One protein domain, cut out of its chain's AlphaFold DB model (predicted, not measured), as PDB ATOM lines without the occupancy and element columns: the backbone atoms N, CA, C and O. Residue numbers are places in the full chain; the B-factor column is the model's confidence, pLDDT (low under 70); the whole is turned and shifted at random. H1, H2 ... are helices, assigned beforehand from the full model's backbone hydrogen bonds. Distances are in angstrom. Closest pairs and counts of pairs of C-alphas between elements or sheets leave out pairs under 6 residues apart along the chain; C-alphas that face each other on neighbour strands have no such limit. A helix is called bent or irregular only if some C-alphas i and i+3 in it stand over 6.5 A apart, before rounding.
ATOM      1  N   GLY A  58      27.538  15.401 -14.807       58.34
ATOM      2  CA  GLY A  58      28.143  16.392 -15.696       58.34
ATOM      3  C   GLY A  58      27.415  16.486 -17.040       58.34
ATOM      4  O   GLY A  58      27.230  15.500 -17.753       58.34
ATOM      5  N   PHE A  59      27.014  17.693 -17.426       64.56
ATOM      6  CA  PHE A  59      26.379  17.911 -18.722       64.56
ATOM      7  C   PHE A  59      27.406  17.746 -19.852       64.56
ATOM      8  O   PHE A  59      28.431  18.426 -19.879       64.56
ATOM      9  N   LYS A  60      27.130  16.840 -20.798       66.00
ATOM     10  CA  LYS A  60      27.939  16.675 -22.021       66.00
ATOM     11  C   LYS A  60      27.535  17.641 -23.140       66.00
ATOM     12  O   LYS A  60      28.319  17.864 -24.055       66.00
ATOM     13  N   ASP A  61      26.322  18.186 -23.076       80.12
ATOM     14  CA  ASP A  61      25.784  19.093 -24.087       80.12
ATOM     15  C   ASP A  61      26.005  20.558 -23.683       80.12
ATOM     16  O   ASP A  61      25.447  21.042 -22.696       80.12
ATOM     17  N   ALA A  62      26.809  21.265 -24.480       76.06
ATOM     18  CA  ALA A  62      27.073  22.693 -24.326       76.06
ATOM     19  C   ALA A  62      25.796  23.534 -24.363       76.06
ATOM     20  O   ALA A  62      25.697  24.519 -23.635       76.06
ATOM     21  N   THR A  63      24.816  23.131 -25.170       80.19
ATOM     22  CA  THR A  63      23.546  23.846 -25.315       80.19
ATOM     23  C   THR A  63      22.776  23.815 -24.003       80.19
ATOM     24  O   THR A  63      22.398  24.865 -23.492       80.19
ATOM     25  N   ALA A  64      22.641  22.632 -23.399       78.69
ATOM     26  CA  ALA A  64      21.987  22.468 -22.106       78.69
ATOM     27  C   ALA A  64      22.671  23.290 -21.000       78.69
ATOM     28  O   ALA A  64      21.988  23.978 -20.241       78.69
ATOM     29  N   VAL A  65      24.011  23.280 -20.935       76.25
ATOM     30  CA  VAL A  65      24.766  24.080 -19.951       76.25
ATOM     31  C   VAL A  65      24.518  25.569 -20.146       76.25
ATOM     32  O   VAL A  65      24.194  26.260 -19.184       76.25
ATOM     33  N   ILE A  66      24.621  26.062 -21.380       75.00
ATOM     34  CA  ILE A  66      24.402  27.475 -21.710       75.00
ATOM     35  C   ILE A  66      22.971  27.906 -21.358       75.00
ATOM     36  O   ILE A  66      22.778  28.973 -20.769       75.00
ATOM     37  N   THR A  67      21.967  27.079 -21.661       75.38
ATOM     38  CA  THR A  67      20.567  27.356 -21.314       75.38
ATOM     39  C   THR A  67      20.374  27.442 -19.803       75.38
ATOM     40  O   THR A  67      19.773  28.403 -19.323       75.38
ATOM     41  N   ILE A  68      20.919  26.489 -19.039       72.25
ATOM     42  CA  ILE A  68      20.817  26.487 -17.573       72.25
ATOM     43  C   ILE A  68      21.530  27.706 -16.981       72.25
ATOM     44  O   ILE A  68      20.949  28.395 -16.145       72.25
ATOM     45  N   VAL A  69      22.747  28.006 -17.436       73.81
ATOM     46  CA  VAL A  69      23.525  29.190 -17.033       73.81
ATOM     47  C   VAL A  69      22.716  30.469 -17.247       73.81
ATOM     48  O   VAL A  69      22.576  31.273 -16.327       73.81
ATOM     49  N   THR A  70      22.125  30.629 -18.433       71.19
ATOM     50  CA  THR A  70      21.356  31.828 -18.795       71.19
ATOM     51  C   THR A  70      20.112  31.977 -17.920       71.19
ATOM     52  O   THR A  70      19.890  33.035 -17.333       71.19
ATOM     53  N   LEU A  71      19.322  30.905 -17.773       65.56
ATOM     54  CA  LEU A  71      18.120  30.910 -16.928       65.56
ATOM     55  C   LEU A  71      18.458  31.189 -15.460       65.56
ATOM     56  O   LEU A  71      17.753  31.942 -14.789       65.56
ATOM     57  N   THR A  72      19.556  30.611 -14.974       68.94
ATOM     58  CA  THR A  72      20.027  30.797 -13.597       68.94
ATOM     59  C   THR A  72      20.462  32.237 -13.351       68.94
ATOM     60  O   THR A  72      20.114  32.805 -12.318       68.94
ATOM     61  N   SER A  73      21.175  32.845 -14.301       73.25
ATOM     62  CA  SER A  73      21.635  34.230 -14.187       73.25
ATOM     63  C   SER A  73      20.458  35.206 -14.067       73.25
ATOM     64  O   SER A  73      20.401  36.000 -13.128       73.25
ATOM     65  N   VAL A  74      19.440  35.054 -14.925       71.06
ATOM     66  CA  VAL A  74      18.197  35.844 -14.848       71.06
ATOM     67  C   VAL A  74      17.455  35.593 -13.527       71.06
ATOM     68  O   VAL A  74      16.934  36.524 -12.913       71.06
ATOM     69  N   GLY A  75      17.418  34.343 -13.054       62.44
ATOM     70  CA  GLY A  75      16.813  33.998 -11.765       62.44
ATOM     71  C   GLY A  75      17.491  34.697 -10.582       62.44
ATOM     72  O   GLY A  75      16.804  35.251  -9.723       62.44
ATOM     73  N   ILE A  76      18.827  34.729 -10.560       69.06
ATOM     74  CA  ILE A  76      19.610  35.431  -9.533       69.06
ATOM     75  C   ILE A  76      19.300  36.929  -9.540       69.06
ATOM     76  O   ILE A  76      19.050  37.495  -8.475       69.06
ATOM     77  N   GLU A  77      19.256  37.563 -10.715       72.31
ATOM     78  CA  GLU A  77      18.915  38.985 -10.832       72.31
ATOM     79  C   GLU A  77      17.557  39.295 -10.192       72.31
ATOM     80  O   GLU A  77      17.449  40.234  -9.403       72.31
ATOM     81  N   ARG A  78      16.535  38.465 -10.448       72.69
ATOM     82  CA  ARG A  78      15.191  38.651  -9.876       72.69
ATOM     83  C   ARG A  78      15.139  38.438  -8.368       72.69
ATOM     84  O   ARG A  78      14.429  39.168  -7.678       72.69
ATOM     85  N   VAL A  79      15.899  37.481  -7.834       65.69
ATOM     86  CA  VAL A  79      15.999  37.267  -6.380       65.69
ATOM     87  C   VAL A  79      16.666  38.465  -5.702       65.69
ATOM     88  O   VAL A  79      16.181  38.941  -4.676       65.69
ATOM     89  N   ILE A  80      17.744  38.989  -6.288       76.25
ATOM     90  CA  ILE A  80      18.455  40.158  -5.762       76.25
ATOM     91  C   ILE A  80      17.588  41.422  -5.862       76.25
ATOM     92  O   ILE A  80      17.528  42.210  -4.919       76.25
ATOM     93  N   GLU A  81      16.871  41.611  -6.966       70.75
ATOM     94  CA  GLU A  81      15.916  42.709  -7.135       70.75
ATOM     95  C   GLU A  81      14.781  42.637  -6.099       70.75
ATOM     96  O   GLU A  81      14.449  43.640  -5.459       70.75
ATOM     97  N   GLY A  82      14.227  41.441  -5.872       62.19
ATOM     98  CA  GLY A  82      13.226  41.193  -4.834       62.19
ATOM     99  C   GLY A  82      13.757  41.492  -3.431       62.19
ATOM    100  O   GLY A  82      13.073  42.139  -2.636       62.19
ATOM    101  N   PHE A  83      15.006  41.110  -3.149       71.38
ATOM    102  CA  PHE A  83      15.701  41.465  -1.912       71.38
ATOM    103  C   PHE A  83      15.788  42.987  -1.731       71.38
ATOM    104  O   PHE A  83      15.401  43.499  -0.681       71.38
ATOM    105  N   TRP A  84      16.207  43.741  -2.752       77.00
ATOM    106  CA  TRP A  84      16.263  45.204  -2.655       77.00
ATOM    107  C   TRP A  84      14.899  45.860  -2.533       77.00
ATOM    108  O   TRP A  84      14.770  46.850  -1.814       77.00
ATOM    109  N   THR A  85      13.890  45.311  -3.201       70.25
ATOM    110  CA  THR A  85      12.505  45.771  -3.087       70.25
ATOM    111  C   THR A  85      12.016  45.598  -1.654       70.25
ATOM    112  O   THR A  85      11.511  46.545  -1.057       70.25
ATOM    113  N   TYR A  86      12.253  44.427  -1.058       66.31
ATOM    114  CA  TYR A  86      11.921  44.150   0.335       66.31
ATOM    115  C   TYR A  86      12.634  45.110   1.298       66.31
ATOM    116  O   TYR A  86      11.977  45.781   2.094       66.31
ATOM    117  N   ILE A  87      13.956  45.268   1.160       66.00
ATOM    118  CA  ILE A  87      14.748  46.213   1.963       66.00
ATOM    119  C   ILE A  87      14.249  47.658   1.792       66.00
ATOM    120  O   ILE A  87      14.164  48.413   2.763       66.00
ATOM    121  N   GLY A  88      13.884  48.042   0.568       65.19
ATOM    122  CA  GLY A  88      13.346  49.359   0.239       65.19
ATOM    123  C   GLY A  88      11.975  49.638   0.858       65.19
ATOM    124  O   GLY A  88      11.692  50.789   1.190       65.19
ATOM    125  N   LEU A  89      11.148  48.606   1.053       64.94
ATOM    126  CA  LEU A  89       9.836  48.708   1.697       64.94
ATOM    127  C   LEU A  89       9.940  48.789   3.228       64.94
ATOM    128  O   LEU A  89       9.106  49.429   3.864       64.94
ATOM    129  N   THR A  90      10.991  48.233   3.834       67.31
ATOM    130  CA  THR A  90      11.200  48.221   5.296       67.31
ATOM    131  C   THR A  90      11.817  49.516   5.882       67.31
ATOM    132  O   THR A  90      12.513  49.467   6.891       67.31
ATOM    133  N   ASN A 106      38.909  54.830  -1.711       62.12
ATOM    134  CA  ASN A 106      39.897  53.785  -1.427       62.12
ATOM    135  C   ASN A 106      40.018  52.793  -2.594       62.12
ATOM    136  O   ASN A 106      41.127  52.457  -2.972       62.12
ATOM    137  N   MET A 107      38.908  52.408  -3.236       56.50
ATOM    138  CA  MET A 107      38.927  51.584  -4.452       56.50
ATOM    139  C   MET A 107      39.619  52.289  -5.617       56.50
ATOM    140  O   MET A 107      40.291  51.627  -6.392       56.50
ATOM    141  N   ALA A 108      39.490  53.612  -5.743       61.72
ATOM    142  CA  ALA A 108      40.236  54.374  -6.740       61.72
ATOM    143  C   ALA A 108      41.752  54.321  -6.473       61.72
ATOM    144  O   ALA A 108      42.526  54.154  -7.409       61.72
ATOM    145  N   SER A 109      42.168  54.391  -5.203       58.41
ATOM    146  CA  SER A 109      43.574  54.217  -4.809       58.41
ATOM    147  C   SER A 109      44.068  52.772  -4.960       58.41
ATOM    148  O   SER A 109      45.237  52.565  -5.273       58.41
ATOM    149  N   ASP A 110      43.212  51.779  -4.726       59.09
ATOM    150  CA  ASP A 110      43.556  50.360  -4.861       59.09
ATOM    151  C   ASP A 110      43.559  49.916  -6.331       59.09
ATOM    152  O   ASP A 110      44.312  49.019  -6.697       59.09
ATOM    153  N   LEU A 111      42.779  50.568  -7.199       59.47
ATOM    154  CA  LEU A 111      42.744  50.249  -8.625       59.47
ATOM    155  C   LEU A 111      44.113  50.442  -9.285       59.47
ATOM    156  O   LEU A 111      44.523  49.593 -10.065       59.47
ATOM    157  N   ASP A 112      44.832  51.517  -8.961       64.75
ATOM    158  CA  ASP A 112      46.186  51.749  -9.483       64.75
ATOM    159  C   ASP A 112      47.142  50.596  -9.113       64.75
ATOM    160  O   ASP A 112      47.870  50.034  -9.942       64.75
ATOM    161  N   LYS A 113      47.042  50.133  -7.864       66.31
ATOM    162  CA  LYS A 113      47.810  48.992  -7.364       66.31
ATOM    163  C   LYS A 113      47.459  47.689  -8.089       66.31
ATOM    164  O   LYS A 113      48.363  46.919  -8.409       66.31
ATOM    165  N   GLU A 114      46.180  47.448  -8.363       56.03
ATOM    166  CA  GLU A 114      45.706  46.250  -9.074       56.03
ATOM    167  C   GLU A 114      45.980  46.303 -10.589       56.03
ATOM    168  O   GLU A 114      46.150  45.262 -11.224       56.03
ATOM    169  N   LEU A 115      46.076  47.498 -11.185       66.38
ATOM    170  CA  LEU A 115      46.413  47.676 -12.603       66.38
ATOM    171  C   LEU A 115      47.922  47.675 -12.867       66.38
ATOM    172  O   LEU A 115      48.344  47.421 -13.996       66.38
ATOM    173  N   THR A 116      48.755  47.870 -11.843       74.94
ATOM    174  CA  THR A 116      50.219  47.829 -11.973       74.94
ATOM    175  C   THR A 116      50.738  46.539 -12.637       74.94
ATOM    176  O   THR A 116      51.485  46.642 -13.616       74.94
ATOM    177  N   PRO A 117      50.340  45.322 -12.206       63.81
ATOM    178  CA  PRO A 117      50.750  44.084 -12.872       63.81
ATOM    179  C   PRO A 117      50.275  44.001 -14.325       63.81
ATOM    180  O   PRO A 117      50.979  43.464 -15.177       63.81
ATOM    181  N   PHE A 118      49.100  44.557 -14.629       71.19
ATOM    182  CA  PHE A 118      48.576  44.611 -15.990       71.19
ATOM    183  C   PHE A 118      49.429  45.522 -16.882       71.19
ATOM    184  O   PHE A 118      49.814  45.115 -17.975       71.19
ATOM    185  N   TYR A 119      49.817  46.709 -16.405       78.69
ATOM    186  CA  TYR A 119      50.724  47.587 -17.147       78.69
ATOM    187  C   TYR A 119      52.091  46.952 -17.394       78.69
ATOM    188  O   TYR A 119      52.676  47.130 -18.463       78.69
ATOM    189  N   GLN A 120      52.594  46.193 -16.419       80.69
ATOM    190  CA  GLN A 120      53.834  45.437 -16.568       80.69
ATOM    191  C   GLN A 120      53.697  44.360 -17.645       80.69
ATOM    192  O   GLN A 120      54.579  44.248 -18.490       80.69
ATOM    193  N   GLN A 121      52.580  43.627 -17.674       66.69
ATOM    194  CA  GLN A 121      52.304  42.639 -18.721       66.69
ATOM    195  C   GLN A 121      52.149  43.280 -20.103       66.69
ATOM    196  O   GLN A 121      52.702  42.763 -21.065       66.69
ATOM    197  N   LEU A 122      51.466  44.422 -20.209       71.50
ATOM    198  CA  LEU A 122      51.342  45.181 -21.462       71.50
ATOM    199  C   LEU A 122      52.703  45.655 -21.969       71.50
ATOM    200  O   LEU A 122      53.019  45.513 -23.147       71.50
ATOM    201  N   THR A 123      53.521  46.191 -21.063       86.25
ATOM    202  CA  THR A 123      54.874  46.644 -21.387       86.25
ATOM    203  C   THR A 123      55.729  45.468 -21.839       86.25
ATOM    204  O   THR A 123      56.372  45.564 -22.879       86.25
ATOM    205  N   GLN A 124      55.689  44.347 -21.113       79.88
ATOM    206  CA  GLN A 124      56.420  43.135 -21.470       79.88
ATOM    207  C   GLN A 124      55.970  42.585 -22.826       79.88
ATOM    208  O   GLN A 124      56.807  42.243 -23.647       79.88
ATOM    209  N   ALA A 125      54.669  42.571 -23.103       72.25
ATOM    210  CA  ALA A 125      54.156  42.086 -24.374       72.25
ATOM    211  C   ALA A 125      54.589  42.972 -25.559       72.25
ATOM    212  O   ALA A 125      54.844  42.459 -26.644       72.25
ATOM    213  N   VAL A 126      54.740  44.287 -25.350       82.94
ATOM    214  CA  VAL A 126      55.340  45.201 -26.340       82.94
ATOM    215  C   VAL A 126      56.839  44.928 -26.543       82.94
ATOM    216  O   VAL A 126      57.317  45.018 -27.673       82.94
ATOM    217  N   GLU A 127      57.586  44.567 -25.494       89.56
ATOM    218  CA  GLU A 127      58.987  44.122 -25.634       89.56
ATOM    219  C   GLU A 127      59.081  42.809 -26.420       89.56
ATOM    220  O   GLU A 127      59.880  42.689 -27.350       89.56
ATOM    221  N   ASP A 128      58.236  41.839 -26.077       80.31
ATOM    222  CA  ASP A 128      58.212  40.529 -26.720       80.31
ATOM    223  C   ASP A 128      57.831  40.666 -28.201       80.31
ATOM    224  O   ASP A 128      58.468  40.059 -29.062       80.31
ATOM    225  N   ALA A 129      56.856  41.526 -28.519       79.31
ATOM    226  CA  ALA A 129      56.460  41.821 -29.892       79.31
ATOM    227  C   ALA A 129      57.567  42.537 -30.683       79.31
ATOM    228  O   ALA A 129      57.783  42.207 -31.850       79.31
ATOM    229  N   LYS A 130      58.344  43.438 -30.055       90.38
ATOM    230  CA  LYS A 130      59.516  44.054 -30.705       90.38
ATOM    231  C   LYS A 130      60.484  42.993 -31.226       90.38
ATOM    232  O   LYS A 130      60.988  43.120 -32.340       90.38
ATOM    233  N   ILE A 131      60.723  41.951 -30.428       88.69
ATOM    234  CA  ILE A 131      61.640  40.859 -30.765       88.69
ATOM    235  C   ILE A 131      60.998  39.893 -31.769       88.69
ATOM    236  O   ILE A 131      61.624  39.542 -32.767       88.69
ATOM    237  N   ALA A 132      59.764  39.454 -31.518       81.12
ATOM    238  CA  ALA A 132      59.104  38.411 -32.301       81.12
ATOM    239  C   ALA A 132      58.679  38.881 -33.701       81.12
ATOM    240  O   ALA A 132      58.735  38.108 -34.657       81.12
ATOM    241  N   GLU A 133      58.269  40.144 -33.831       84.81
ATOM    242  CA  GLU A 133      57.705  40.705 -35.062       84.81
ATOM    243  C   GLU A 133      58.651  41.705 -35.753       84.81
ATOM    244  O   GLU A 133      58.279  42.304 -36.760       84.81
ATOM    245  N   ASN A 134      59.880  41.875 -35.247       91.44
ATOM    246  CA  ASN A 134      60.877  42.829 -35.754       91.44
ATOM    247  C   ASN A 134      60.336  44.265 -35.888       91.44
ATOM    248  O   ASN A 134      60.546  44.920 -36.913       91.44
ATOM    249  N   TRP A 135      59.620  44.764 -34.874       90.25
ATOM    250  CA  TRP A 135      59.100  46.136 -34.909       90.25
ATOM    251  C   TRP A 135      60.224  47.165 -35.038       90.25
ATOM    252  O   TRP A 135      61.292  47.034 -34.433       90.25
ATOM    253  N   THR A 136      59.953  48.241 -35.776       94.94
ATOM    254  CA  THR A 136      60.858  49.391 -35.835       94.94
ATOM    255  C   THR A 136      60.912  50.103 -34.481       94.94
ATOM    256  O   THR A 136      59.976  50.037 -33.677       94.94
ATOM    257  N   ASP A 137      61.994  50.844 -34.226       94.88
ATOM    258  CA  ASP A 137      62.100  51.659 -33.009       94.88
ATOM    259  C   ASP A 137      60.971  52.696 -32.909       94.88
ATOM    260  O   ASP A 137      60.517  53.009 -31.808       94.88
ATOM    261  N   GLU A 138      60.458  53.178 -34.045       93.06
ATOM    262  CA  GLU A 138      59.297  54.071 -34.106       93.06
ATOM    263  C   GLU A 138      58.010  53.372 -33.643       93.06
ATOM    264  O   GLU A 138      57.292  53.923 -32.809       93.06
ATOM    265  N   GLN A 139      57.734  52.151 -34.120       87.12
ATOM    266  CA  GLN A 139      56.560  51.368 -33.706       87.12
ATOM    267  C   GLN A 139      56.601  51.044 -32.212       87.12
ATOM    268  O   GLN A 139      55.617  51.243 -31.499       87.12
ATOM    269  N   TYR A 140      57.759  50.603 -31.726       90.81
ATOM    270  CA  TYR A 140      57.974  50.311 -30.315       90.81
ATOM    271  C   TYR A 140      57.814  51.557 -29.430       90.81
ATOM    272  O   TYR A 140      57.129  51.514 -28.406       90.81
ATOM    273  N   THR A 141      58.393  52.690 -29.843       93.62
ATOM    274  CA  THR A 141      58.272  53.959 -29.109       93.62
ATOM    275  C   THR A 141      56.823  54.442 -29.080       93.62
ATOM    276  O   THR A 141      56.344  54.875 -28.032       93.62
ATOM    277  N   ALA A 142      56.099  54.320 -30.197       87.12
ATOM    278  CA  ALA A 142      54.681  54.650 -30.265       87.12
ATOM    279  C   ALA A 142      53.843  53.763 -29.328       87.12
ATOM    280  O   ALA A 142      53.063  54.294 -28.542       87.12
ATOM    281  N   ALA A 143      54.055  52.443 -29.331       83.19
ATOM    282  CA  ALA A 143      53.337  51.513 -28.456       83.19
ATOM    283  C   ALA A 143      53.595  51.791 -26.962       83.19
ATOM    284  O   ALA A 143      52.655  51.848 -26.169       83.19
ATOM    285  N   LYS A 144      54.853  52.047 -26.567       91.81
ATOM    286  CA  LYS A 144      55.180  52.445 -25.187       91.81
ATOM    287  C   LYS A 144      54.539  53.768 -24.787       91.81
ATOM    288  O   LYS A 144      54.079  53.906 -23.651       91.81
ATOM    289  N   LYS A 145      54.495  54.736 -25.705       90.94
ATOM    290  CA  LYS A 145      53.811  56.005 -25.464       90.94
ATOM    291  C   LYS A 145      52.310  55.788 -25.256       90.94
ATOM    292  O   LYS A 145      51.777  56.320 -24.293       90.94
ATOM    293  N   GLU A 146      51.659  54.973 -26.085       81.94
ATOM    294  CA  GLU A 146      50.231  54.649 -25.941       81.94
ATOM    295  C   GLU A 146      49.930  53.988 -24.575       81.94
ATOM    296  O   GLU A 146      48.969  54.378 -23.912       81.94
ATOM    297  N   ILE A 147      50.783  53.070 -24.091       81.44
ATOM    298  CA  ILE A 147      50.668  52.483 -22.735       81.44
ATOM    299  C   ILE A 147      50.826  53.552 -21.643       81.44
ATOM    300  O   ILE A 147      50.077  53.561 -20.667       81.44
ATOM    301  N   THR A 148      51.785  54.465 -21.803       89.38
ATOM    302  CA  THR A 148      52.059  55.529 -20.822       89.38
ATOM    303  C   THR A 148      50.914  56.546 -20.767       89.38
ATOM    304  O   THR A 148      50.482  56.948 -19.689       89.38
ATOM    305  N   ASP A 149      50.374  56.931 -21.925       83.56
ATOM    306  CA  ASP A 149      49.205  57.807 -22.027       83.56
ATOM    307  C   ASP A 149      47.965  57.135 -21.400       83.56
ATOM    308  O   ASP A 149      47.158  57.791 -20.732       83.56
ATOM    309  N   PHE A 150      47.830  55.815 -21.564       77.38
ATOM    310  CA  PHE A 150      46.777  55.019 -20.939       77.38
ATOM    311  C   PHE A 150      46.903  54.991 -19.406       77.38
ATOM    312  O   PHE A 150      45.920  55.253 -18.712       77.38
ATOM    313  N   GLN A 151      48.104  54.759 -18.867       82.44
ATOM    314  CA  GLN A 151      48.380  54.863 -17.426       82.44
ATOM    315  C   GLN A 151      48.028  56.250 -16.886       82.44
ATOM    316  O   GLN A 151      47.277  56.369 -15.920       82.44
ATOM    317  N   ALA A 152      48.493  57.307 -17.557       84.88
ATOM    318  CA  ALA A 152      48.212  58.684 -17.161       84.88
ATOM    319  C   ALA A 152      46.706  59.003 -17.170       84.88
ATOM    320  O   ALA A 152      46.222  59.754 -16.322       84.88
ATOM    321  N   SER A 153      45.954  58.419 -18.107       75.62
ATOM    322  CA  SER A 153      44.496  58.546 -18.172       75.62
ATOM    323  C   SER A 153      43.829  57.887 -16.962       75.62
ATOM    324  O   SER A 153      43.008  58.516 -16.297       75.62
ATOM    325  N   ILE A 154      44.222  56.661 -16.605       72.94
ATOM    326  CA  ILE A 154      43.721  55.999 -15.392       72.94
ATOM    327  C   ILE A 154      44.081  56.797 -14.130       72.94
ATOM    328  O   ILE A 154      43.205  57.036 -13.301       72.94
ATOM    329  N   ASP A 155      45.307  57.307 -14.025       81.12
ATOM    330  CA  ASP A 155      45.760  58.163 -12.919       81.12
ATOM    331  C   ASP A 155      44.955  59.455 -12.767       81.12
ATOM    332  O   ASP A 155      44.786  59.984 -11.666       81.12
ATOM    333  N   GLN A 156      44.506  60.035 -13.878       79.06
ATOM    334  CA  GLN A 156      43.604  61.178 -13.832       79.06
ATOM    335  C   GLN A 156      42.228  60.749 -13.346       79.06
ATOM    336  O   GLN A 156      41.623  61.452 -12.542       79.06
ATOM    337  N   LEU A 157      41.752  59.591 -13.793       67.94
ATOM    338  CA  LEU A 157      40.432  59.070 -13.473       67.94
ATOM    339  C   LEU A 157      40.303  58.685 -11.988       67.94
ATOM    340  O   LEU A 157      39.274  58.978 -11.381       67.94
ATOM    341  N   THR A 158      41.357  58.148 -11.364       67.62
ATOM    342  CA  THR A 158      41.394  57.847  -9.917       67.62
ATOM    343  C   THR A 158      41.354  59.098  -9.032       67.62
ATOM    344  O   THR A 158      40.931  59.027  -7.878       67.62
ATOM    345  N   LYS A 159      41.738  60.264  -9.567       78.69
ATOM    346  CA  LYS A 159      41.695  61.557  -8.861       78.69
ATOM    347  C   LYS A 159      40.324  62.236  -8.924       78.69
ATOM    348  O   LYS A 159      40.121  63.254  -8.260       78.69
ATOM    349  N   LEU A 160      39.387  61.720  -9.719       74.06
ATOM    350  CA  LEU A 160      38.073  62.335  -9.907       74.06
ATOM    351  C   LEU A 160      37.061  61.796  -8.902       74.06
ATOM    352  O   LEU A 160      37.011  60.607  -8.599       74.06
ATOM    353  N   ALA A 161      36.196  62.688  -8.417       62.28
ATOM    354  CA  ALA A 161      35.067  62.291  -7.592       62.28
ATOM    355  C   ALA A 161      34.071  61.416  -8.391       62.28
ATOM    356  O   ALA A 161      33.873  61.652  -9.590       62.28
ATOM    357  N   PRO A 162      33.391  60.455  -7.738       59.97
ATOM    358  CA  PRO A 162      32.334  59.660  -8.362       59.97
ATOM    359  C   PRO A 162      31.228  60.550  -8.947       59.97
ATOM    360  O   PRO A 162      30.855  61.552  -8.337       59.97
ATOM    361  N   GLY A 163      30.701  60.193 -10.122       59.88
ATOM    362  CA  GLY A 163      29.684  60.976 -10.837       59.88
ATOM    363  C   GLY A 163      30.215  62.146 -11.680       59.88
ATOM    364  O   GLY A 163      29.418  62.903 -12.233       59.88
ATOM    365  N   ASN A 164      31.536  62.311 -11.813       70.00
ATOM    366  CA  ASN A 164      32.124  63.340 -12.671       70.00
ATOM    367  C   ASN A 164      32.044  62.941 -14.161       70.00
ATOM    368  O   ASN A 164      32.560  61.895 -14.555       70.00
ATOM    369  N   GLN A 165      31.455  63.794 -15.010       68.94
ATOM    370  CA  GLN A 165      31.415  63.599 -16.471       68.94
ATOM    371  C   GLN A 165      32.811  63.440 -17.094       68.94
ATOM    372  O   GLN A 165      32.960  62.756 -18.104       68.94
ATOM    373  N   LEU A 166      33.846  64.011 -16.474       66.38
ATOM    374  CA  LEU A 166      35.226  63.850 -16.919       66.38
ATOM    375  C   LEU A 166      35.708  62.392 -16.785       66.38
ATOM    376  O   LEU A 166      36.466  61.905 -17.621       66.38
ATOM    377  N   ALA A 167      35.214  61.656 -15.785       64.12
ATOM    378  CA  ALA A 167      35.547  60.244 -15.622       64.12
ATOM    379  C   ALA A 167      34.920  59.375 -16.726       64.12
ATOM    380  O   ALA A 167      35.545  58.417 -17.173       64.12
ATOM    381  N   LEU A 168      33.737  59.752 -17.232       65.44
ATOM    382  CA  LEU A 168      33.116  59.126 -18.409       65.44
ATOM    383  C   LEU A 168      33.967  59.282 -19.659       65.44
ATOM    384  O   LEU A 168      34.187  58.307 -20.371       65.44
ATOM    385  N   SER A 169      34.444  60.501 -19.922       70.00
ATOM    386  CA  SER A 169      35.281  60.762 -21.093       70.00
ATOM    387  C   SER A 169      36.627  60.052 -21.020       70.00
ATOM    388  O   SER A 169      37.134  59.596 -22.039       70.00
ATOM    389  N   ILE A 170      37.205  59.928 -19.825       67.06
ATOM    390  CA  ILE A 170      38.491  59.254 -19.668       67.06
ATOM    391  C   ILE A 170      38.318  57.732 -19.768       67.06
ATOM    392  O   ILE A 170      39.126  57.066 -20.407       67.06
ATOM    393  N   ALA A 171      37.234  57.178 -19.224       65.25
ATOM    394  CA  ALA A 171      36.923  55.765 -19.384       65.25
ATOM    395  C   ALA A 171      36.624  55.377 -20.841       65.25
ATOM    396  O   ALA A 171      37.082  54.337 -21.310       65.25
ATOM    397  N   SER A 172      35.888  56.213 -21.579       69.81
ATOM    398  CA  SER A 172      35.628  55.957 -22.997       69.81
ATOM    399  C   SER A 172      36.900  56.073 -23.837       69.81
ATOM    400  O   SER A 172      37.114  55.239 -24.714       69.81
ATOM    401  N   ALA A 173      37.785  57.029 -23.533       69.62
ATOM    402  CA  ALA A 173      39.106  57.123 -24.156       69.62
ATOM    403  C   ALA A 173      39.969  55.883 -23.858       69.62
ATOM    404  O   ALA A 173      40.601  55.335 -24.758       69.62
ATOM    405  N   ALA A 174      39.938  55.390 -22.618       64.69
ATOM    406  CA  ALA A 174      40.624  54.172 -22.201       64.69
ATOM    407  C   ALA A 174      40.109  52.924 -22.954       64.69
ATOM    408  O   ALA A 174      40.914  52.136 -23.451       64.69
ATOM    409  N   SER A 175      38.791  52.765 -23.109       68.19
ATOM    410  CA  SER A 175      38.190  51.663 -23.884       68.19
ATOM    411  C   SER A 175      38.520  51.759 -25.381       68.19
ATOM    412  O   SER A 175      38.859  50.757 -26.016       68.19
ATOM    413  N   GLN A 176      38.517  52.970 -25.952       73.44
ATOM    414  CA  GLN A 176      38.938  53.195 -27.339       73.44
ATOM    415  C   GLN A 176      40.410  52.834 -27.557       73.44
ATOM    416  O   GLN A 176      40.737  52.221 -28.572       73.44
ATOM    417  N   LEU A 177      41.288  53.155 -26.601       67.00
ATOM    418  CA  LEU A 177      42.694  52.752 -26.641       67.00
ATOM    419  C   LEU A 177      42.840  51.227 -26.565       67.00
ATOM    420  O   LEU A 177      43.526  50.654 -27.407       67.00
ATOM    421  N   ALA A 178      42.150  50.556 -25.638       66.12
ATOM    422  CA  ALA A 178      42.155  49.091 -25.547       66.12
ATOM    423  C   ALA A 178      41.665  48.432 -26.853       66.12
ATOM    424  O   ALA A 178      42.286  47.498 -27.364       66.12
ATOM    425  N   SER A 179      40.602  48.975 -27.450       70.69
ATOM    426  CA  SER A 179      40.082  48.539 -28.750       70.69
ATOM    427  C   SER A 179      41.062  48.800 -29.901       70.69
ATOM    428  O   SER A 179      41.196  47.969 -30.801       70.69
ATOM    429  N   GLY A 180      41.784  49.923 -29.871       74.75
ATOM    430  CA  GLY A 180      42.847  50.239 -30.827       74.75
ATOM    431  C   GLY A 180      44.017  49.257 -30.736       74.75
ATOM    432  O   GLY A 180      44.468  48.750 -31.762       74.75
ATOM    433  N   PHE A 181      44.441  48.907 -29.516       67.94
ATOM    434  CA  PHE A 181      45.447  47.868 -29.273       67.94
ATOM    435  C   PHE A 181      45.005  46.515 -29.830       67.94
ATOM    436  O   PHE A 181      45.783  45.862 -30.521       67.94
ATOM    437  N   LYS A 182      43.744  46.129 -29.601       72.25
ATOM    438  CA  LYS A 182      43.152  44.893 -30.135       72.25
ATOM    439  C   LYS A 182      43.230  44.818 -31.663       72.25
ATOM    440  O   LYS A 182      43.570  43.778 -32.218       72.25
ATOM    441  N   GLN A 183      42.916  45.919 -32.348       76.06
ATOM    442  CA  GLN A 183      42.941  45.977 -33.814       76.06
ATOM    443  C   GLN A 183      44.361  45.990 -34.386       76.06
ATOM    444  O   GLN A 183      44.600  45.408 -35.442       76.06
ATOM    445  N   LYS A 184      45.290  46.673 -33.710       75.25
ATOM    446  CA  LYS A 184      46.658  46.896 -34.192       75.25
ATOM    447  C   LYS A 184      47.594  45.727 -33.870       75.25
ATOM    448  O   LYS A 184      48.510  45.469 -34.642       75.25
ATOM    449  N   TYR A 185      47.335  45.009 -32.775       73.00
ATOM    450  CA  TYR A 185      48.181  43.934 -32.255       73.00
ATOM    451  C   TYR A 185      47.330  42.702 -31.921       73.00
ATOM    452  O   TYR A 185      46.937  42.470 -30.778       73.00
ATOM    453  N   THR A 186      47.034  41.892 -32.936       71.75
ATOM    454  CA  THR A 186      46.169  40.701 -32.813       71.75
ATOM    455  C   THR A 186      46.713  39.647 -31.844       71.75
ATOM    456  O   THR A 186      45.942  38.879 -31.274       71.75
ATOM    457  N   THR A 187      48.022  39.635 -31.593       61.06
ATOM    458  CA  THR A 187      48.686  38.798 -30.578       61.06
ATOM    459  C   THR A 187      48.302  39.175 -29.141       61.06
ATOM    460  O   THR A 187      48.447  38.357 -28.235       61.06
ATOM    461  N   LEU A 188      47.743  40.373 -28.929       58.09
ATOM    462  CA  LEU A 188      47.325  40.898 -27.624       58.09
ATOM    463  C   LEU A 188      45.805  40.850 -27.406       58.09
ATOM    464  O   LEU A 188      45.316  41.397 -26.418       58.09
ATOM    465  N   ASP A 189      45.049  40.180 -28.282       61.84
ATOM    466  CA  ASP A 189      43.577  40.168 -28.291       61.84
ATOM    467  C   ASP A 189      42.952  39.796 -26.934       61.84
ATOM    468  O   ASP A 189      42.008  40.441 -26.469       61.84
ATOM    469  N   THR A 190      43.522  38.799 -26.250       48.94
ATOM    470  CA  THR A 190      43.063  38.355 -24.923       48.94
ATOM    471  C   THR A 190      43.302  39.418 -23.846       48.94
ATOM    472  O   THR A 190      42.413  39.686 -23.038       48.94
ATOM    473  N   VAL A 191      44.473  40.063 -23.858       47.38
ATOM    474  CA  VAL A 191      44.853  41.105 -22.886       47.38
ATOM    475  C   VAL A 191      44.039  42.379 -23.124       47.38
ATOM    476  O   VAL A 191      43.530  42.973 -22.176       47.38
ATOM    477  N   ALA A 192      43.846  42.760 -24.386       56.03
ATOM    478  CA  ALA A 192      43.065  43.926 -24.781       56.03
ATOM    479  C   ALA A 192      41.563  43.755 -24.492       56.03
ATOM    480  O   ALA A 192      40.918  44.690 -24.026       56.03
ATOM    481  N   THR A 193      41.010  42.555 -24.701       56.41
ATOM    482  CA  THR A 193      39.603  42.252 -24.380       56.41
ATOM    483  C   THR A 193      39.356  42.277 -22.871       56.41
ATOM    484  O   THR A 193      38.357  42.836 -22.422       56.41
ATOM    485  N   PHE A 194      40.280  41.732 -22.073       56.78
ATOM    486  CA  PHE A 194      40.202  41.832 -20.615       56.78
ATOM    487  C   PHE A 194      40.267  43.292 -20.141       56.78
ATOM    488  O   PHE A 194      39.464  43.706 -19.306       56.78
ATOM    489  N   ALA A 195      41.183  44.083 -20.709       51.41
ATOM    490  CA  ALA A 195      41.314  45.503 -20.403       51.41
ATOM    491  C   ALA A 195      40.027  46.270 -20.718       51.41
ATOM    492  O   ALA A 195      39.535  47.008 -19.870       51.41
ATOM    493  N   ASP A 196      39.446  46.051 -21.898       58.81
ATOM    494  CA  ASP A 196      38.204  46.701 -22.314       58.81
ATOM    495  C   ASP A 196      37.038  46.368 -21.368       58.81
ATOM    496  O   ASP A 196      36.329  47.263 -20.907       58.81
ATOM    497  N   GLN A 197      36.892  45.101 -20.968       58.56
ATOM    498  CA  GLN A 197      35.875  44.682 -19.997       58.56
ATOM    499  C   GLN A 197      36.089  45.306 -18.612       58.56
ATOM    500  O   GLN A 197      35.132  45.771 -17.987       58.56
ATOM    501  N   ALA A 198      37.334  45.356 -18.132       52.31
ATOM    502  CA  ALA A 198      37.673  45.967 -16.849       52.31
ATOM    503  C   ALA A 198      37.411  47.483 -16.853       52.31
ATOM    504  O   ALA A 198      36.802  48.008 -15.918       52.31
ATOM    505  N   ILE A 199      37.801  48.175 -17.928       56.06
ATOM    506  CA  ILE A 199      37.583  49.614 -18.115       56.06
ATOM    507  C   ILE A 199      36.091  49.916 -18.187       56.06
ATOM    508  O   ILE A 199      35.629  50.799 -17.475       56.06
ATOM    509  N   ASN A 200      35.318  49.171 -18.980       62.22
ATOM    510  CA  ASN A 200      33.876  49.386 -19.110       62.22
ATOM    511  C   ASN A 200      33.133  49.085 -17.800       62.22
ATOM    512  O   ASN A 200      32.240  49.839 -17.401       62.22
ATOM    513  N   GLY A 201      33.549  48.044 -17.071       61.09
ATOM    514  CA  GLY A 201      33.050  47.756 -15.727       61.09
ATOM    515  C   GLY A 201      33.328  48.896 -14.744       61.09
ATOM    516  O   GLY A 201      32.430  49.311 -14.007       61.09
ATOM    517  N   PHE A 202      34.540  49.454 -14.775       58.06
ATOM    518  CA  PHE A 202      34.946  50.563 -13.914       58.06
ATOM    519  C   PHE A 202      34.298  51.901 -14.298       58.06
ATOM    520  O   PHE A 202      33.839  52.643 -13.429       58.06
ATOM    521  N   ALA A 203      34.170  52.180 -15.594       58.75
ATOM    522  CA  ALA A 203      33.460  53.331 -16.142       58.75
ATOM    523  C   ALA A 203      32.021  53.360 -15.640       58.75
ATOM    524  O   ALA A 203      31.547  54.349 -15.082       58.75
ATOM    525  N   TYR A 204      31.344  52.220 -15.794       60.88
ATOM    526  CA  TYR A 204      29.966  52.059 -15.384       60.88
ATOM    527  C   TYR A 204      29.818  52.089 -13.856       60.88
ATOM    528  O   TYR A 204      28.779  52.503 -13.342       60.88
ATOM    529  N   PHE A 205      30.856  51.698 -13.116       60.41
ATOM    530  CA  PHE A 205      30.920  51.863 -11.669       60.41
ATOM    531  C   PHE A 205      31.013  53.345 -11.283       60.41
ATOM    532  O   PHE A 205      30.155  53.822 -10.556       60.41
ATOM    533  N   ILE A 206      31.953  54.120 -11.825       55.81
ATOM    534  CA  ILE A 206      32.171  55.519 -11.410       55.81
ATOM    535  C   ILE A 206      30.988  56.449 -11.697       55.81
ATOM    536  O   ILE A 206      30.762  57.413 -10.962       55.81
ATOM    537  N   VAL A 207      30.217  56.170 -12.743       59.59
ATOM    538  CA  VAL A 207      29.050  56.989 -13.117       59.59
ATOM    539  C   VAL A 207      27.801  56.664 -12.320       59.59
ATOM    540  O   VAL A 207      26.828  57.414 -12.371       59.59
ATOM    541  N   THR A 208      27.806  55.541 -11.606       59.28
ATOM    542  CA  THR A 208      26.668  55.107 -10.808       59.28
ATOM    543  C   THR A 208      26.686  55.878  -9.475       59.28
ATOM    544  O   THR A 208      27.673  55.794  -8.743       59.28
ATOM    545  N   PRO A 209      25.624  56.630  -9.121       62.84
ATOM    546  CA  PRO A 209      25.542  57.360  -7.852       62.84
ATOM    547  C   PRO A 209      25.853  56.467  -6.642       62.84
ATOM    548  O   PRO A 209      25.411  55.318  -6.599       62.84
ATOM    549  N   ALA A 210      26.598  56.968  -5.650       55.50
ATOM    550  CA  ALA A 210      27.142  56.167  -4.541       55.50
ATOM    551  C   ALA A 210      26.081  55.355  -3.755       55.50
ATOM    552  O   ALA A 210      26.331  54.232  -3.312       55.50
ATOM    553  N   ASP A 211      24.878  55.906  -3.626       56.22
ATOM    554  CA  ASP A 211      23.684  55.309  -3.023       56.22
ATOM    555  C   ASP A 211      23.125  54.121  -3.830       56.22
ATOM    556  O   ASP A 211      22.680  53.122  -3.257       56.22
ATOM    557  N   THR A 212      23.227  54.172  -5.157       61.44
ATOM    558  CA  THR A 212      22.896  53.050  -6.055       61.44
ATOM    559  C   THR A 212      24.056  52.062  -6.219       61.44
ATOM    560  O   THR A 212      23.845  50.856  -6.362       61.44
ATOM    561  N   LEU A 213      25.290  52.546  -6.096       61.53
ATOM    562  CA  LEU A 213      26.530  51.797  -6.272       61.53
ATOM    563  C   LEU A 213      26.768  50.801  -5.143       61.53
ATOM    564  O   LEU A 213      27.186  49.671  -5.380       61.53
ATOM    565  N   GLY A 214      26.406  51.170  -3.918       64.50
ATOM    566  CA  GLY A 214      26.440  50.250  -2.795       64.50
ATOM    567  C   GLY A 214      25.510  49.057  -2.952       64.50
ATOM    568  O   GLY A 214      25.904  47.917  -2.701       64.50
ATOM    569  N   ARG A 215      24.271  49.314  -3.394       70.62
ATOM    570  CA  ARG A 215      23.286  48.248  -3.647       70.62
ATOM    571  C   ARG A 215      23.811  47.333  -4.728       70.62
ATOM    572  O   ARG A 215      23.750  46.114  -4.611       70.62
ATOM    573  N   ARG A 216      24.400  47.932  -5.754       70.88
ATOM    574  CA  ARG A 216      24.956  47.227  -6.891       70.88
ATOM    575  C   ARG A 216      26.183  46.386  -6.545       70.88
ATOM    576  O   ARG A 216      26.253  45.246  -6.977       70.88
ATOM    577  N   LEU A 217      27.099  46.880  -5.715       68.19
ATOM    578  CA  LEU A 217      28.264  46.112  -5.274       68.19
ATOM    579  C   LEU A 217      27.847  44.904  -4.424       68.19
ATOM    580  O   LEU A 217      28.316  43.795  -4.649       68.19
ATOM    581  N   ILE A 218      26.911  45.097  -3.492       71.62
ATOM    582  CA  ILE A 218      26.361  43.997  -2.686       71.62
ATOM    583  C   ILE A 218      25.626  42.994  -3.581       71.62
ATOM    584  O   ILE A 218      25.794  41.792  -3.407       71.62
ATOM    585  N   SER A 219      24.870  43.483  -4.568       78.25
ATOM    586  CA  SER A 219      24.228  42.642  -5.587       78.25
ATOM    587  C   SER A 219      25.244  41.802  -6.342       78.25
ATOM    588  O   SER A 219      25.037  40.608  -6.500       78.25
ATOM    589  N   LEU A 220      26.356  42.407  -6.760       77.56
ATOM    590  CA  LEU A 220      27.415  41.725  -7.493       77.56
ATOM    591  C   LEU A 220      28.035  40.606  -6.650       77.56
ATOM    592  O   LEU A 220      28.148  39.477  -7.111       77.56
ATOM    593  N   TYR A 221      28.389  40.892  -5.394       70.00
ATOM    594  CA  TYR A 221      28.953  39.889  -4.487       70.00
ATOM    595  C   TYR A 221      27.969  38.756  -4.192       70.00
ATOM    596  O   TYR A 221      28.347  37.587  -4.258       70.00
ATOM    597  N   LEU A 222      26.706  39.081  -3.897       74.25
ATOM    598  CA  LEU A 222      25.668  38.073  -3.680       74.25
ATOM    599  C   LEU A 222      25.445  37.231  -4.935       74.25
ATOM    600  O   LEU A 222      25.361  36.011  -4.836       74.25
ATOM    601  N   GLY A 223      25.410  37.870  -6.104       79.94
ATOM    602  CA  GLY A 223      25.292  37.204  -7.390       79.94
ATOM    603  C   GLY A 223      26.440  36.230  -7.624       79.94
ATOM    604  O   GLY A 223      26.181  35.056  -7.866       79.94
ATOM    605  N   MET A 224      27.693  36.665  -7.458       79.19
ATOM    606  CA  MET A 224      28.882  35.812  -7.594       79.19
ATOM    607  C   MET A 224      28.873  34.626  -6.623       79.19
ATOM    608  O   MET A 224      29.134  33.500  -7.041       79.19
ATOM    609  N   ILE A 225      28.534  34.843  -5.348       74.62
ATOM    610  CA  ILE A 225      28.450  33.762  -4.352       74.62
ATOM    611  C   ILE A 225      27.375  32.748  -4.762       74.62
ATOM    612  O   ILE A 225      27.646  31.548  -4.806       74.62
ATOM    613  N   LEU A 226      26.168  33.219  -5.096       75.06
ATOM    614  CA  LEU A 226      25.064  32.357  -5.521       75.06
ATOM    615  C   LEU A 226      25.400  31.610  -6.812       75.06
ATOM    616  O   LEU A 226      25.162  30.409  -6.899       75.06
ATOM    617  N   GLY A 227      25.995  32.291  -7.788       79.88
ATOM    618  CA  GLY A 227      26.409  31.707  -9.056       79.88
ATOM    619  C   GLY A 227      27.438  30.593  -8.870       79.88
ATOM    620  O   GLY A 227      27.254  29.507  -9.414       79.88
ATOM    621  N   VAL A 228      28.467  30.804  -8.041       77.12
ATOM    622  CA  VAL A 228      29.474  29.780  -7.691       77.12
ATOM    623  C   VAL A 228      28.848  28.583  -6.984       77.12
ATOM    624  O   VAL A 228      29.127  27.443  -7.358       77.12
ATOM    625  N   VAL A 229      27.961  28.815  -6.013       75.06
ATOM    626  CA  VAL A 229      27.257  27.731  -5.310       75.06
ATOM    627  C   VAL A 229      26.394  26.923  -6.279       75.06
ATOM    628  O   VAL A 229      26.466  25.696  -6.277       75.06
ATOM    629  N   ILE A 230      25.617  27.584  -7.140       79.19
ATOM    630  CA  ILE A 230      24.756  26.903  -8.112       79.19
ATOM    631  C   ILE A 230      25.604  26.135  -9.128       79.19
ATOM    632  O   ILE A 230      25.364  24.949  -9.345       79.19
ATOM    633  N   ALA A 231      26.640  26.748  -9.701       82.12
ATOM    634  CA  ALA A 231      27.519  26.052 -10.633       82.12
ATOM    635  C   ALA A 231      28.127  24.789 -10.011       82.12
ATOM    636  O   ALA A 231      28.170  23.752 -10.666       82.12
ATOM    637  N   ALA A 232      28.516  24.825  -8.737       78.62
ATOM    638  CA  ALA A 232      29.066  23.653  -8.065       78.62
ATOM    639  C   ALA A 232      28.043  22.577  -7.726       78.62
ATOM    640  O   ALA A 232      28.298  21.405  -7.996       78.62
ATOM    641  N   VAL A 233      26.879  22.953  -7.191       78.69
ATOM    642  CA  VAL A 233      25.804  21.996  -6.879       78.69
ATOM    643  C   VAL A 233      25.367  21.245  -8.137       78.69
ATOM    644  O   VAL A 233      25.155  20.033  -8.096       78.69
ATOM    645  N   PHE A 234      25.274  21.951  -9.264       80.88
ATOM    646  CA  PHE A 234      24.826  21.382 -10.532       80.88
ATOM    647  C   PHE A 234      25.971  20.856 -11.415       80.88
ATOM    648  O   PHE A 234      25.711  20.265 -12.463       80.88
ATOM    649  N   GLY A 235      27.234  21.042 -11.012       82.12
ATOM    650  CA  GLY A 235      28.401  20.666 -11.812       82.12
ATOM    651  C   GLY A 235      28.463  21.375 -13.171       82.12
ATOM    652  O   GLY A 235      28.829  20.752 -14.169       82.12
ATOM    653  N   LEU A 236      28.047  22.644 -13.232       83.19
ATOM    654  CA  LEU A 236      28.046  23.450 -14.451       83.19
ATOM    655  C   LEU A 236      29.470  23.891 -14.770       83.19
ATOM    656  O   LEU A 236      30.050  24.683 -14.037       83.19
ATOM    657  N   ASP A 237      30.007  23.401 -15.882       86.25
ATOM    658  CA  ASP A 237      31.344  23.739 -16.361       86.25
ATOM    659  C   ASP A 237      31.272  24.130 -17.846       86.25
ATOM    660  O   ASP A 237      31.297  23.279 -18.736       86.25
ATOM    661  N   LEU A 238      31.142  25.433 -18.114       79.56
ATOM    662  CA  LEU A 238      31.102  26.018 -19.456       79.56
ATOM    663  C   LEU A 238      32.361  25.698 -20.260       79.56
ATOM    664  O   LEU A 238      32.255  25.395 -21.447       79.56
ATOM    665  N   LEU A 239      33.542  25.741 -19.638       79.56
ATOM    666  CA  LEU A 239      34.800  25.483 -20.339       79.56
ATOM    667  C   LEU A 239      34.854  24.030 -20.805       79.56
ATOM    668  O   LEU A 239      35.118  23.756 -21.976       79.56
ATOM    669  N   ARG A 240      34.511  23.090 -19.924       81.69
ATOM    670  CA  ARG A 240      34.400  21.678 -20.283       81.69
ATOM    671  C   ARG A 240      33.335  21.454 -21.349       81.69
ATOM    672  O   ARG A 240      33.580  20.714 -22.298       81.69
ATOM    673  N   ALA A 241      32.169  22.076 -21.215       81.06
ATOM    674  CA  ALA A 241      31.075  21.875 -22.154       81.06
ATOM    675  C   ALA A 241      31.424  22.389 -23.564       81.06
ATOM    676  O   ALA A 241      31.087  21.762 -24.569       81.06
ATOM    677  N   ILE A 242      32.148  23.507 -23.656       77.06
ATOM    678  CA  ILE A 242      32.498  24.140 -24.929       77.06
ATOM    679  C   ILE A 242      33.725  23.478 -25.569       77.06
ATOM    680  O   ILE A 242      33.654  23.138 -26.757       77.06
ATOM    681  N   PHE A 243      34.795  23.253 -24.799       76.31
ATOM    682  CA  PHE A 243      36.098  22.773 -25.290       76.31
ATOM    683  C   PHE A 243      36.330  21.269 -25.123       76.31
ATOM    684  O   PHE A 243      37.343  20.766 -25.591       76.31
ATOM    685  N   GLN A 244      35.416  20.541 -24.476       80.12
ATOM    686  CA  GLN A 244      35.526  19.093 -24.241       80.12
ATOM    687  C   GLN A 244      36.818  18.679 -23.507       80.12
ATOM    688  O   GLN A 244      37.329  17.577 -23.700       80.12
ATOM    689  N   ILE A 245      37.342  19.554 -22.641       72.25
ATOM    690  CA  ILE A 245      38.582  19.311 -21.892       72.25
ATOM    691  C   ILE A 245      38.357  18.156 -20.888       72.25
ATOM    692  O   ILE A 245      37.323  18.131 -20.208       72.25
ATOM    693  N   PRO A 246      39.289  17.187 -20.777       68.25
ATOM    694  CA  PRO A 246      39.197  16.111 -19.794       68.25
ATOM    695  C   PRO A 246      39.214  16.652 -18.357       68.25
ATOM    696  O   PRO A 246      39.839  17.666 -18.055       68.25
ATOM    697  N   THR A 247      38.514  15.966 -17.451       62.38
ATOM    698  CA  THR A 247      38.397  16.375 -16.045       62.38
ATOM    699  C   THR A 247      39.748  16.332 -15.343       62.38
ATOM    700  O   THR A 247      40.280  15.255 -15.084       62.38
ATOM    701  N   ILE A 248      40.268  17.507 -15.000       62.84
ATOM    702  CA  ILE A 248      41.353  17.676 -14.033       62.84
ATOM    703  C   ILE A 248      40.783  17.702 -12.608       62.84
ATOM    704  O   ILE A 248      39.613  18.028 -12.410       62.84
ATOM    705  N   ALA A 249      41.610  17.361 -11.615       55.97
ATOM    706  CA  ALA A 249      41.208  17.279 -10.207       55.97
ATOM    707  C   ALA A 249      40.712  18.614  -9.617       55.97
ATOM    708  O   ALA A 249      40.071  18.614  -8.572       55.97
ATOM    709  N   PHE A 250      41.002  19.739 -10.279       59.62
ATOM    710  CA  PHE A 250      40.576  21.066  -9.856       59.62
ATOM    711  C   PHE A 250      39.611  21.677 -10.878       59.62
ATOM    712  O   PHE A 250      39.963  21.921 -12.032       59.62
ATOM    713  N   HIS A 251      38.379  21.940 -10.455       71.69
ATOM    714  CA  HIS A 251      37.274  22.323 -11.334       71.69
ATOM    715  C   HIS A 251      37.213  23.835 -11.606       71.69
ATOM    716  O   HIS A 251      36.207  24.492 -11.332       71.69
ATOM    717  N   TYR A 252      38.285  24.401 -12.174       74.06
ATOM    718  CA  TYR A 252      38.355  25.832 -12.519       74.06
ATOM    719  C   TYR A 252      37.195  26.287 -13.415       74.06
ATOM    720  O   TYR A 252      36.695  27.400 -13.264       74.06
ATOM    721  N   GLY A 253      36.727  25.414 -14.310       78.94
ATOM    722  CA  GLY A 253      35.599  25.706 -15.185       78.94
ATOM    723  C   GLY A 253      34.274  25.880 -14.442       78.94
ATOM    724  O   GLY A 253      33.467  26.717 -14.840       78.94
ATOM    725  N   VAL A 254      34.075  25.199 -13.310       82.56
ATOM    726  CA  VAL A 254      32.893  25.377 -12.448       82.56
ATOM    727  C   VAL A 254      32.924  26.719 -11.730       82.56
ATOM    728  O   VAL A 254      31.924  27.433 -11.704       82.56
ATOM    729  N   VAL A 255      34.086  27.100 -11.197       77.25
ATOM    730  CA  VAL A 255      34.280  28.411 -10.562       77.25
ATOM    731  C   VAL A 255      34.036  29.527 -11.573       77.25
ATOM    732  O   VAL A 255      33.241  30.426 -11.310       77.25
ATOM    733  N   PHE A 256      34.657  29.437 -12.751       79.94
ATOM    734  CA  PHE A 256      34.463  30.401 -13.831       79.94
ATOM    735  C   PHE A 256      32.992  30.499 -14.253       79.94
ATOM    736  O   PHE A 256      32.451  31.595 -14.362       79.94
ATOM    737  N   THR A 257      32.323  29.356 -14.428       83.88
ATOM    738  CA  THR A 257      30.897  29.306 -14.784       83.88
ATOM    739  C   THR A 257      30.038  29.973 -13.725       83.88
ATOM    740  O   THR A 257      29.145  30.749 -14.051       83.88
ATOM    741  N   GLY A 258      30.326  29.714 -12.454       82.12
ATOM    742  CA  GLY A 258      29.603  30.320 -11.352       82.12
ATOM    743  C   GLY A 258      29.803  31.825 -11.239       82.12
ATOM    744  O   GLY A 258      28.836  32.550 -11.014       82.12
ATOM    745  N   LEU A 259      31.026  32.310 -11.456       79.50
ATOM    746  CA  LEU A 259      31.294  33.744 -11.534       79.50
ATOM    747  C   LEU A 259      30.550  34.369 -12.715       79.50
ATOM    748  O   LEU A 259      29.859  35.362 -12.519       79.50
ATOM    749  N   ALA A 260      30.609  33.757 -13.900       81.38
ATOM    750  CA  ALA A 260      29.888  34.233 -15.078       81.38
ATOM    751  C   ALA A 260      28.379  34.353 -14.802       81.38
ATOM    752  O   ALA A 260      27.834  35.443 -14.946       81.38
ATOM    753  N   ILE A 261      27.741  33.286 -14.291       83.25
ATOM    754  CA  ILE A 261      26.327  33.291 -13.873       83.25
ATOM    755  C   ILE A 261      26.048  34.450 -12.906       83.25
ATOM    756  O   ILE A 261      25.056  35.166 -13.051       83.25
ATOM    757  N   GLY A 262      26.910  34.598 -11.898       79.81
ATOM    758  CA  GLY A 262      26.722  35.510 -10.780       79.81
ATOM    759  C   GLY A 262      26.970  36.986 -11.083       79.81
ATOM    760  O   GLY A 262      26.469  37.843 -10.359       79.81
ATOM    761  N   LEU A 263      27.695  37.297 -12.158       82.31
ATOM    762  CA  LEU A 263      27.879  38.665 -12.651       82.31
ATOM    763  C   LEU A 263      26.620  39.224 -13.339       82.31
ATOM    764  O   LEU A 263      26.539  40.430 -13.572       82.31
ATOM    765  N   GLY A 264      25.635  38.369 -13.626       79.56
ATOM    766  CA  GLY A 264      24.372  38.735 -14.259       79.56
ATOM    767  C   GLY A 264      24.318  38.399 -15.749       79.56
ATOM    768  O   GLY A 264      25.274  37.899 -16.351       79.56
ATOM    769  N   SER A 265      23.158  38.662 -16.342       73.19
ATOM    770  CA  SER A 265      22.775  38.242 -17.688       73.19
ATOM    771  C   SER A 265      23.615  38.915 -18.772       73.19
ATOM    772  O   SER A 265      24.040  38.240 -19.709       73.19
ATOM    773  N   SER A 266      23.943  40.206 -18.631       72.12
ATOM    774  CA  SER A 266      24.746  40.920 -19.636       72.12
ATOM    775  C   SER A 266      26.181  40.372 -19.743       72.12
ATOM    776  O   SER A 266      26.547  39.950 -20.841       72.12
ATOM    777  N   PRO A 267      26.972  40.251 -18.652       70.44
ATOM    778  CA  PRO A 267      28.293  39.618 -18.738       70.44
ATOM    779  C   PRO A 267      28.226  38.149 -19.173       70.44
ATOM    780  O   PRO A 267      29.073  37.684 -19.933       70.44
ATOM    781  N   THR A 268      27.195  37.416 -18.740       72.62
ATOM    782  CA  THR A 268      26.988  36.015 -19.136       72.62
ATOM    783  C   THR A 268      26.855  35.872 -20.655       72.62
ATOM    784  O   THR A 268      27.498  35.004 -21.247       72.62
ATOM    785  N   HIS A 269      26.062  36.729 -21.307       70.88
ATOM    786  CA  HIS A 269      25.877  36.691 -22.759       70.88
ATOM    787  C   HIS A 269      27.171  36.972 -23.527       70.88
ATOM    788  O   HIS A 269      27.461  36.262 -24.491       70.88
ATOM    789  N   GLU A 270      27.967  37.947 -23.087       71.44
ATOM    790  CA  GLU A 270      29.259  38.266 -23.706       71.44
ATOM    791  C   GLU A 270      30.252  37.112 -23.568       71.44
ATOM    792  O   GLU A 270      30.855  36.691 -24.555       71.44
ATOM    793  N   VAL A 271      30.370  36.533 -22.369       71.31
ATOM    794  CA  VAL A 271      31.236  35.371 -22.127       71.31
ATOM    795  C   VAL A 271      30.823  34.199 -23.015       71.31
ATOM    796  O   VAL A 271      31.671  33.589 -23.664       71.31
ATOM    797  N   ILE A 272      29.525  33.897 -23.108       73.06
ATOM    798  CA  ILE A 272      29.031  32.818 -23.975       73.06
ATOM    799  C   ILE A 272      29.388  33.088 -25.442       73.06
ATOM    800  O   ILE A 272      29.880  32.184 -26.119       73.06
ATOM    801  N   GLN A 273      29.177  34.314 -25.931       75.88
ATOM    802  CA  GLN A 273      29.492  34.681 -27.313       75.88
ATOM    803  C   GLN A 273      30.989  34.562 -27.609       75.88
ATOM    804  O   GLN A 273      31.354  33.950 -28.613       75.88
ATOM    805  N   LEU A 274      31.855  35.070 -26.729       72.25
ATOM    806  CA  LEU A 274      33.310  34.977 -26.881       72.25
ATOM    807  C   LEU A 274      33.778  33.519 -26.931       72.25
ATOM    808  O   LEU A 274      34.555  33.140 -27.808       72.25
ATOM    809  N   LEU A 275      33.256  32.668 -26.045       72.00
ATOM    810  CA  LEU A 275      33.608  31.247 -26.026       72.00
ATOM    811  C   LEU A 275      33.118  30.512 -27.286       72.00
ATOM    812  O   LEU A 275      33.815  29.639 -27.809       72.00
ATOM    813  N   GLN A 276      31.944  30.874 -27.813       78.50
ATOM    814  CA  GLN A 276      31.422  30.326 -29.069       78.50
ATOM    815  C   GLN A 276      32.223  30.791 -30.295       78.50
ATOM    816  O   GLN A 276      32.517  29.980 -31.181       78.50
ATOM    817  N   GLN A 277      32.610  32.069 -30.344       75.75
ATOM    818  CA  GLN A 277      33.457  32.625 -31.401       75.75
ATOM    819  C   GLN A 277      34.832  31.957 -31.404       75.75
ATOM    820  O   GLN A 277      35.274  31.464 -32.441       75.75
ATOM    821  N   TRP A 278      35.468  31.834 -30.236       75.38
ATOM    822  CA  TRP A 278      36.771  31.183 -30.118       75.38
ATOM    823  C   TRP A 278      36.729  29.716 -30.567       75.38
ATOM    824  O   TRP A 278      37.563  29.285 -31.364       75.38
ATOM    825  N   LYS A 279      35.693  28.963 -30.168       74.62
ATOM    826  CA  LYS A 279      35.471  27.589 -30.650       74.62
ATOM    827  C   LYS A 279      35.335  27.508 -32.173       74.62
ATOM    828  O   LYS A 279      35.795  26.539 -32.775       74.62
ATOM    829  N   THR A 280      34.684  28.487 -32.793       80.19
ATOM    830  CA  THR A 280      34.515  28.537 -34.252       80.19
ATOM    831  C   THR A 280      35.850  28.810 -34.944       80.19
ATOM    832  O   THR A 280      36.196  28.099 -35.885       80.19
ATOM    833  N   ASN A 281      36.650  29.740 -34.418       77.44
ATOM    834  CA  ASN A 281      37.978  30.062 -34.949       77.44
ATOM    835  C   ASN A 281      38.939  28.864 -34.894       77.44
ATOM    836  O   ASN A 281      39.650  28.609 -35.865       77.44
ATOM    837  N   LEU A 282      38.914  28.086 -33.805       72.69
ATOM    838  CA  LEU A 282      39.724  26.866 -33.681       72.69
ATOM    839  C   LEU A 282      39.372  25.818 -34.745       72.69
ATOM    840  O   LEU A 282      40.264  25.173 -35.287       72.69
ATOM    841  N   LYS A 283      38.084  25.663 -35.082       78.56
ATOM    842  CA  LYS A 283      37.651  24.726 -36.131       78.56
ATOM    843  C   LYS A 283      38.146  25.142 -37.513       78.56
ATOM    844  O   LYS A 283      38.581  24.281 -38.271       78.56
ATOM    845  N   THR A 284      38.100  26.437 -37.822       84.50
ATOM    846  CA  THR A 284      38.543  26.977 -39.114       84.50
ATOM    847  C   THR A 284      40.047  26.819 -39.328       84.50
ATOM    848  O   THR A 284      40.466  26.580 -40.448       84.50
ATOM    849  N   GLN A 285      40.864  26.918 -38.274       73.81
ATOM    850  CA  GLN A 285      42.321  26.733 -38.377       73.81
ATOM    851  C   GLN A 285      42.748  25.263 -38.509       73.81
ATOM    852  O   GLN A 285      43.853  24.984 -38.964       73.81
ATOM    853  N   SER A 286      41.899  24.328 -38.076       69.56
ATOM    854  CA  SER A 286      42.163  22.885 -38.160       69.56
ATOM    855  C   SER A 286      41.689  22.228 -39.463       69.56
ATOM    856  O   SER A 286      41.888  21.024 -39.627       69.56
ATOM    857  N   ALA A 287      41.020  22.989 -40.335       63.19
ATOM    858  CA  ALA A 287      40.475  22.549 -41.619       63.19
ATOM    859  C   ALA A 287      41.346  23.056 -42.775       63.19
ATOM    860  O   ALA A 287      41.513  22.284 -43.744       63.19
TER     861      ALA A 287
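What this domain is: This is residues 58 to 90 and 106 to 287 of the 287 residues of an uncharacterized protein of Chloroflexi bacterium (UniProt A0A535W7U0). Two helical lobes stand side by side in a flat slab, joined at one end by the link from H5 to H6, with a gap between them elsewhere. One lobe is an up-and-down bundle, each helix running against the one before, of H2b, H3, H4 and H5, with H2a continuing H2b at a shallow angle; the other is an up-and-down bundle of H1, H6, H8 and H9, with short H7 packed on H1, H8 and H9. The printed part has 215 residues, with nine named helices, H1 to H9 in chain order, and no named strand: all helix. It is compact, with a radius of gyration of the C-alphas of 19.8 A, and spans 56 by 53 by 26 A.

How they stand to each other: Begin with H1, residues 62 to 89. With residues 72 to 84 alone it touches H6, residues 210 to 234, at a steep tilt of 40 degrees, opposite ways; the closest C-alphas are those of Ile 80 and Ser 219, 6.3 A apart. H2, residues 106 to 132, was assigned as one helix by its hydrogen bonds but is bent: C-alphas 114 and 117 are 6.7 A apart, and its arms are H2a, residues 106 to 114, and H2b, residues 117 to 132. H2b and H3, residues 137 to 158, form a hairpin, closest at C-alphas Lys 130 and Tyr 140, 6.5 A. H2a touches residues 154 to 158 of H3, closest at C-alphas Ala 108 and Thr 158, 4.8 A. H4, residues 165 to 184, and H5, residues 186 to 206, form a hairpin at a shallow tilt of 11 degrees, closest at C-alphas Lys 182 and Asp 189, 5.1 A. H5 is irregular, with C-alphas 187 and 190 8.0 A apart. H5 and H6 are close but not clearly touching, at C-alphas Phe 205 and Leu 213, 7.0 A. H7, residues 238 to 243, touches H1 at C-alphas Ala 241 and Ala 62, 4.6 A. H8, residues 252 to 262, touches H6 at C-alphas Gly 258 and Val 228, 3.7 A. H8 and H9, residues 265 to 285, form a hairpin, closest at C-alphas Ala 260 and Thr 268, 5.3 A. Every O i to N i+4 pair is within hydrogen-bond range in H1, H2b, H3, H4, H7, H8 and H9, against 3 of 5 in H2a, 15 of 17 in H5 and 20 of 21 in H6.

Where its parts are: Find C-alpha 62 at (27.073, 22.693, -24.326); from there H1 runs 40.6 A to C-alpha 89. H3 measures 31.6 A, H4 28.7 A, H5 29.6 A and H6 35.4 A. H9 runs 30.7 A to C-alpha 285 at (42.321, 26.733, -38.377).

The domain as a whole: Residues 91 to 105 are not printed, and C-alphas 90 and 106 are 30.0 A apart across the cut. Of the links printed whole, none is long. Mean pLDDT of the printed part is 72.3; look for low values at residues 106 to 115 and 187 to 214.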